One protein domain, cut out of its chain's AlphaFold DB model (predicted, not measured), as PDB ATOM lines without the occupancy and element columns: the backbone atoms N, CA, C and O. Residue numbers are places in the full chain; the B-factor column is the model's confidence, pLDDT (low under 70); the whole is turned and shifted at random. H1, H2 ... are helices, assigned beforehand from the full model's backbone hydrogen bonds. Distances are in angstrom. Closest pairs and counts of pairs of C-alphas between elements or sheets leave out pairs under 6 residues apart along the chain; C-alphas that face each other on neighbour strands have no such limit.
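AT A GLANCE: This is residues 4 to 56 of the 103 residues of an uncharacterized protein of Amphimedon queenslandica (UniProt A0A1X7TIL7). An open, spread-out chain is strung along one main helix, H2, with the one-turn helix H1 beside its later part and the short helix H3 well off on the other side. The tail after H3 folds back toward H2. The printed part has 53 residues with three named helices, in the order H1, H2, H3, and no named strand; it is all helix by class, though under half of the residues are in named elements. It is only just loose, close to extended, with a radius of gyration of the C-alphas of 14.5 A, and spans 42 by 22 by 12 A.

HOW THE PARTS SIT: H2, residues 19 to 32, and H1, residues 4 to 7, are close but not clearly touching; their closest C-alphas, of Leu 5 and Ala 29, are 7.4 A apart. H3, residues 41 to 48, is apart from both. Every O i to N i+4 pair is within hydrogen-bond range in H2 and H3; H1 is too short for one.

IN THESE COORDINATES: H2 runs 20.2 A from C-alpha 19 at (-11.223, 34.468, -24.814), H1 5.0 A, and H3 10.6 A to C-alpha 48 at (-31.249, 54.778, -12.809).

THE WHOLE: The C-alphas farthest apart, of Asp 15 and Ala 49, are 42.0 A apart. The printed part has no cut; the link H1 to H2 is long. Residues 4 to 16 and 34 to 38 have pLDDT under 70.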
ATOM      1  N   TRP A   4       0.964  43.524 -18.163       67.62
ATOM      2  CA  TRP A   4       0.441  44.068 -16.913       67.62
ATOM      3  C   TRP A   4      -0.066  42.976 -15.954       67.62
ATOM      4  O   TRP A   4       0.088  43.154 -14.756       67.62
ATOM      5  N   LEU A   5      -0.588  41.837 -16.432       65.88
ATOM      6  CA  LEU A   5      -1.004  40.726 -15.556       65.88
ATOM      7  C   LEU A   5       0.203  40.100 -14.844       65.88
ATOM      8  O   LEU A   5       0.185  39.922 -13.627       65.88
ATOM      9  N   VAL A   6       1.289  39.879 -15.593       68.12
ATOM     10  CA  VAL A   6       2.554  39.343 -15.061       68.12
ATOM     11  C   VAL A   6       3.176  40.298 -14.039       68.12
ATOM     12  O   VAL A   6       3.656  39.865 -12.996       68.12
ATOM     13  N   TYR A   7       3.116  41.611 -14.294       63.50
ATOM     14  CA  TYR A   7       3.598  42.640 -13.365       63.50
ATOM     15  C   TYR A   7       2.894  42.598 -11.992       63.50
ATOM     16  O   TYR A   7       3.505  42.959 -10.989       63.50
ATOM     17  N   TYR A   8       1.646  42.122 -11.928       64.94
ATOM     18  CA  TYR A   8       0.877  42.001 -10.682       64.94
ATOM     19  C   TYR A   8       0.810  40.569 -10.123       64.94
ATOM     20  O   TYR A   8       0.017  40.305  -9.220       64.94
ATOM     21  N   GLY A   9       1.666  39.663 -10.606       64.50
ATOM     22  CA  GLY A   9       1.813  38.313 -10.053       64.50
ATOM     23  C   GLY A   9       0.791  37.293 -10.556       64.50
ATOM     24  O   GLY A   9       0.709  36.203  -9.996       64.50
ATOM     25  N   GLU A  10       0.028  37.616 -11.602       67.94
ATOM     26  CA  GLU A  10      -0.781  36.626 -12.315       67.94
ATOM     27  C   GLU A  10       0.100  35.999 -13.404       67.94
ATOM     28  O   GLU A  10       0.364  36.596 -14.454       67.94
ATOM     29  N   GLU A  11       0.617  34.802 -13.124       61.84
ATOM     30  CA  GLU A  11       1.388  34.019 -14.089       61.84
ATOM     31  C   GLU A  11       0.471  33.572 -15.234       61.84
ATOM     32  O   GLU A  11      -0.332  32.650 -15.105       61.84
ATOM     33  N   PHE A  12       0.576  34.261 -16.369       61.16
ATOM     34  CA  PHE A  12      -0.170  33.943 -17.581       61.16
ATOM     35  C   PHE A  12       0.769  33.325 -18.621       61.16
ATOM     36  O   PHE A  12       1.452  34.040 -19.361       61.16
ATOM     37  N   PHE A  13       0.802  31.995 -18.663       59.47
ATOM     38  CA  PHE A  13       1.435  31.212 -19.724       59.47
ATOM     39  C   PHE A  13       0.337  30.799 -20.701       59.47
ATOM     40  O   PHE A  13      -0.575  30.071 -20.317       59.47
ATOM     41  N   ASP A  14       0.369  31.316 -21.926       65.00
ATOM     42  CA  ASP A  14      -0.745  31.157 -22.859       65.00
ATOM     43  C   ASP A  14      -0.272  30.848 -24.265       65.00
ATOM     44  O   ASP A  14       0.275  31.729 -24.926       65.00
ATOM     45  N   ASP A  15      -0.570  29.616 -24.677       60.22
ATOM     46  CA  ASP A  15      -0.822  29.261 -26.072       60.22
ATOM     47  C   ASP A  15      -2.243  28.648 -26.275       60.22
ATOM     48  O   ASP A  15      -2.667  28.504 -27.418       60.22
ATOM     49  N   ASP A  16      -3.019  28.347 -25.212       69.81
ATOM     50  CA  ASP A  16      -4.268  27.542 -25.270       69.81
ATOM     51  C   ASP A  16      -5.503  28.166 -24.557       69.81
ATOM     52  O   ASP A  16      -6.548  27.523 -24.408       69.81
ATOM     53  N   CYS A  17      -5.439  29.415 -24.080       73.69
ATOM     54  CA  CYS A  17      -6.540  30.056 -23.352       73.69
ATOM     55  C   CYS A  17      -7.649  30.553 -24.300       73.69
ATOM     56  O   CYS A  17      -7.414  31.318 -25.236       73.69
ATOM     57  N   THR A  18      -8.910  30.198 -24.030       80.19
ATOM     58  CA  THR A  18     -10.047  30.799 -24.748       80.19
ATOM     59  C   THR A  18     -10.302  32.236 -24.282       80.19
ATOM     60  O   THR A  18     -10.101  32.580 -23.117       80.19
ATOM     61  N   MET A  19     -10.872  33.077 -25.153       71.94
ATOM     62  CA  MET A  19     -11.223  34.468 -24.814       71.94
ATOM     63  C   MET A  19     -12.104  34.603 -23.560       71.94
ATOM     64  O   MET A  19     -11.953  35.559 -22.801       71.94
ATOM     65  N   SER A  20     -13.004  33.648 -23.306       70.38
ATOM     66  CA  SER A  20     -13.854  33.667 -22.106       70.38
ATOM     67  C   SER A  20     -13.057  33.406 -20.823       70.38
ATOM     68  O   SER A  20     -13.343  33.999 -19.778       70.38
ATOM     69  N   GLN A  21     -12.064  32.517 -20.886       79.00
ATOM     70  CA  GLN A  21     -11.182  32.210 -19.759       79.00
ATOM     71  C   GLN A  21     -10.258  33.396 -19.476       79.00
ATOM     72  O   GLN A  21     -10.174  33.842 -18.332       79.00
ATOM     73  N   LEU A  22      -9.676  33.984 -20.524       78.44
ATOM     74  CA  LEU A  22      -8.860  35.190 -20.419       78.44
ATOM     75  C   LEU A  22      -9.628  36.353 -19.776       78.44
ATOM     76  O   LEU A  22      -9.123  37.015 -18.871       78.44
ATOM     77  N   PHE A  23     -10.875  36.578 -20.201       76.50
ATOM     78  CA  PHE A  23     -11.720  37.629 -19.639       76.50
ATOM     79  C   PHE A  23     -11.976  37.432 -18.138       76.50
ATOM     80  O   PHE A  23     -11.931  38.393 -17.371       76.50
ATOM     81  N   SER A  24     -12.176  36.186 -17.704       79.12
ATOM     82  CA  SER A  24     -12.397  35.856 -16.289       79.12
ATOM     83  C   SER A  24     -11.155  36.147 -15.437       79.12
ATOM     84  O   SER A  24     -11.271  36.782 -14.390       79.12
ATOM     85  N   ILE A  25      -9.965  35.772 -15.924       80.50
ATOM     86  CA  ILE A  25      -8.678  36.041 -15.257       80.50
ATOM     87  C   ILE A  25      -8.459  37.550 -15.084       80.50
ATOM     88  O   ILE A  25      -8.135  38.020 -13.994       80.50
ATOM     89  N   VAL A  26      -8.699  38.329 -16.144       76.75
ATOM     90  CA  VAL A  26      -8.570  39.794 -16.117       76.75
ATOM     91  C   VAL A  26      -9.517  40.428 -15.094       76.75
ATOM     92  O   VAL A  26      -9.108  41.326 -14.356       76.75
ATOM     93  N   LEU A  27     -10.773  39.971 -15.028       75.94
ATOM     94  CA  LEU A  27     -11.756  40.496 -14.077       75.94
ATOM     95  C   LEU A  27     -11.364  40.221 -12.623       75.94
ATOM     96  O   LEU A  27     -11.522  41.101 -11.772       75.94
ATOM     97  N   ASP A  28     -10.855  39.028 -12.327       77.94
ATOM     98  CA  ASP A  28     -10.442  38.673 -10.970       77.94
ATOM     99  C   ASP A  28      -9.170  39.413 -10.544       77.94
ATOM    100  O   ASP A  28      -9.120  39.930  -9.426       77.94
ATOM    101  N   ALA A  29      -8.196  39.576 -11.443       77.19
ATOM    102  CA  ALA A  29      -7.024  40.416 -11.200       77.19
ATOM    103  C   ALA A  29      -7.426  41.875 -10.906       77.19
ATOM    104  O   ALA A  29      -7.017  42.452  -9.897       77.19
ATOM    105  N   ALA A  30      -8.315  42.456 -11.721       72.19
ATOM    106  CA  ALA A  30      -8.802  43.824 -11.533       72.19
ATOM    107  C   ALA A  30      -9.532  44.022 -10.189       72.19
ATOM    108  O   ALA A  30      -9.362  45.059  -9.542       72.19
ATOM    109  N   LYS A  31     -10.312  43.025  -9.740       74.81
ATOM    110  CA  LYS A  31     -10.944  43.020  -8.407       74.81
ATOM    111  C   LYS A  31      -9.908  42.989  -7.288       74.81
ATOM    112  O   LYS A  31      -9.992  43.817  -6.384       74.81
ATOM    113  N   LYS A  32      -8.930  42.071  -7.347       75.50
ATOM    114  CA  LYS A  32      -7.853  41.960  -6.338       75.50
ATOM    115  C   LYS A  32      -7.075  43.269  -6.197       75.50
ATOM    116  O   LYS A  32      -6.698  43.647  -5.094       75.50
ATOM    117  N   MET A  33      -6.886  43.982  -7.304       70.06
ATOM    118  CA  MET A  33      -6.180  45.263  -7.349       70.06
ATOM    119  C   MET A  33      -7.024  46.468  -6.906       70.06
ATOM    120  O   MET A  33      -6.537  47.596  -6.936       70.06
ATOM    121  N   GLY A  34      -8.299  46.279  -6.547       66.06
ATOM    122  CA  GLY A  34      -9.193  47.380  -6.176       66.06
ATOM    123  C   GLY A  34      -9.518  48.344  -7.328       66.06
ATOM    124  O   GLY A  34     -10.168  49.368  -7.102       66.06
ATOM    125  N   LEU A  35      -9.129  48.009  -8.566       65.00
ATOM    126  CA  LEU A  35      -9.410  48.790  -9.780       65.00
ATOM    127  C   LEU A  35     -10.907  48.824 -10.117       65.00
ATOM    128  O   LEU A  35     -11.357  49.652 -10.901       65.00
ATOM    129  N   THR A  36     -11.709  47.964  -9.490       61.62
ATOM    130  CA  THR A  36     -13.168  47.898  -9.664       61.62
ATOM    131  C   THR A  36     -13.938  49.019  -8.964       61.62
ATOM    132  O   THR A  36     -15.162  48.959  -8.872       61.62
ATOM    133  N   THR A  37     -13.251  50.031  -8.430       57.91
ATOM    134  CA  THR A  37     -13.862  51.095  -7.618       57.91
ATOM    135  C   THR A  37     -14.174  52.379  -8.382       57.91
ATOM    136  O   THR A  37     -14.787  53.280  -7.809       57.91
ATOM    137  N   THR A  38     -13.828  52.489  -9.670       69.25
ATOM    138  CA  THR A  38     -14.200  53.676 -10.448       69.25
ATOM    139  C   THR A  38     -15.697  53.671 -10.743       69.25
ATOM    140  O   THR A  38     -16.170  53.064 -11.702       69.25
ATOM    141  N   LYS A  39     -16.460  54.365  -9.897       77.00
ATOM    142  CA  LYS A  39     -17.862  54.682 -10.162       77.00
ATOM    143  C   LYS A  39     -17.930  55.862 -11.117       77.00
ATOM    144  O   LYS A  39     -17.470  56.955 -10.796       77.00
ATOM    145  N   TYR A  40     -18.531  55.644 -12.277       85.75
ATOM    146  CA  TYR A  40     -18.804  56.717 -13.220       85.75
ATOM    147  C   TYR A  40     -20.218  57.246 -12.996       85.75
ATOM    148  O   TYR A  40     -21.177  56.479 -12.984       85.75
ATOM    149  N   ILE A  41     -20.357  58.569 -12.881       92.69
ATOM    150  CA  ILE A  41     -21.665  59.232 -12.737       92.69
ATOM    151  C   ILE A  41     -22.604  58.830 -13.886       92.69
ATOM    152  O   ILE A  41     -23.788  58.585 -13.669       92.69
ATOM    153  N   VAL A  42     -22.065  58.691 -15.101       93.12
ATOM    154  CA  VAL A  42     -22.824  58.253 -16.283       93.12
ATOM    155  C   VAL A  42     -23.339  56.815 -16.166       93.12
ATOM    156  O   VAL A  42     -24.455  56.545 -16.604       93.12
ATOM    157  N   ASP A  43     -22.593  55.917 -15.515       92.12
ATOM    158  CA  ASP A  43     -23.022  54.530 -15.302       92.12
ATOM    159  C   ASP A  43     -24.165  54.483 -14.278       92.12
ATOM    160  O   ASP A  43     -25.135  53.750 -14.457       92.12
ATOM    161  N   GLU A  44     -24.116  55.330 -13.243       92.75
ATOM    162  CA  GLU A  44     -25.222  55.470 -12.289       92.75
ATOM    163  C   GLU A  44     -26.475  56.080 -12.934       92.75
ATOM    164  O   GLU A  44     -27.592  55.658 -12.632       92.75
ATOM    165  N   MET A  45     -26.313  57.063 -13.824       96.50
ATOM    166  CA  MET A  45     -27.425  57.643 -14.586       96.50
ATOM    167  C   MET A  45     -28.073  56.602 -15.505       96.50
ATOM    168  O   MET A  45     -29.298  56.476 -15.508       96.50
ATOM    169  N   ALA A  46     -27.266  55.826 -16.231       96.44
ATOM    170  CA  ALA A  46     -27.746  54.731 -17.069       96.44
ATOM    171  C   ALA A  46     -28.487  53.675 -16.233       96.44
ATOM    172  O   ALA A  46     -29.604  53.290 -16.578       96.44
ATOM    173  N   LEU A  47     -27.927  53.288 -15.083       94.31
ATOM    174  CA  LEU A  47     -28.556  52.341 -14.163       94.31
ATOM    175  C   LEU A  47     -29.902  52.856 -13.633       94.31
ATOM    176  O   LEU A  47     -30.883  52.111 -13.630       94.31
ATOM    177  N   LYS A  48     -29.988  54.134 -13.233       97.06
ATOM    178  CA  LYS A  48     -31.249  54.778 -12.809       97.06
ATOM    179  C   LYS A  48     -32.300  54.778 -13.922       97.06
ATOM    180  O   LYS A  48     -33.486  54.632 -13.637       97.06
ATOM    181  N   ALA A  49     -31.871  54.885 -15.177       97.38
ATOM    182  CA  ALA A  49     -32.727  54.760 -16.355       97.38
ATOM    183  C   ALA A  49     -33.037  53.298 -16.749       97.38
ATOM    184  O   ALA A  49     -33.728  53.068 -17.739       97.38
ATOM    185  N   ARG A  50     -32.593  52.305 -15.960       97.00
ATOM    186  CA  ARG A  50     -32.722  50.859 -16.226       97.00
ATOM    187  C   ARG A  50     -31.979  50.397 -17.488       97.00
ATOM    188  O   ARG A  50     -32.400  49.447 -18.146       97.00
ATOM    189  N   HIS A  51     -30.862  51.043 -17.807       96.19
ATOM    190  CA  HIS A  51     -29.940  50.627 -18.861       96.19
ATOM    191  C   HIS A  51     -28.719  49.908 -18.277       96.19
ATOM    192  O   HIS A  51     -28.215  50.266 -17.213       96.19
ATOM    193  N   VAL A  52     -28.227  48.903 -19.003       91.69
ATOM    194  CA  VAL A  52     -26.979  48.196 -18.688       91.69
ATOM    195  C   VAL A  52     -25.869  48.760 -19.565       91.69
ATOM    196  O   VAL A  52     -25.986  48.761 -20.790       91.69
ATOM    197  N   VAL A  53     -24.789  49.235 -18.945       89.38
ATOM    198  CA  VAL A  53     -23.610  49.720 -19.669       89.38
ATOM    199  C   VAL A  53     -22.749  48.533 -20.085       89.38
ATOM    200  O   VAL A  53     -22.267  47.779 -19.241       89.38
ATOM    201  N   VAL A  54     -22.523  48.390 -21.390       86.88
ATOM    202  CA  VAL A  54     -21.595  47.405 -21.961       86.88
ATOM    203  C   VAL A  54     -20.289  48.120 -22.305       86.88
ATOM    204  O   VAL A  54     -20.279  49.056 -23.101       86.88
ATOM    205  N   ARG A  55     -19.178  47.703 -21.689       84.31
ATOM    206  CA  ARG A  55     -17.837  48.246 -21.961       84.31
ATOM    207  C   ARG A  55     -17.158  47.370 -23.010       84.31
ATOM    208  O   ARG A  55     -17.006  46.170 -22.800       84.31
ATOM    209  N   LEU A  56     -16.752  47.972 -24.122       79.56
ATOM    210  CA  LEU A  56     -16.012  47.279 -25.173       79.56
ATOM    211  C   LEU A  56     -14.500  47.325 -24.900       79.56
ATOM    212  O   LEU A  56     -14.018  48.301 -24.314       79.56
TER     213      LEU A  56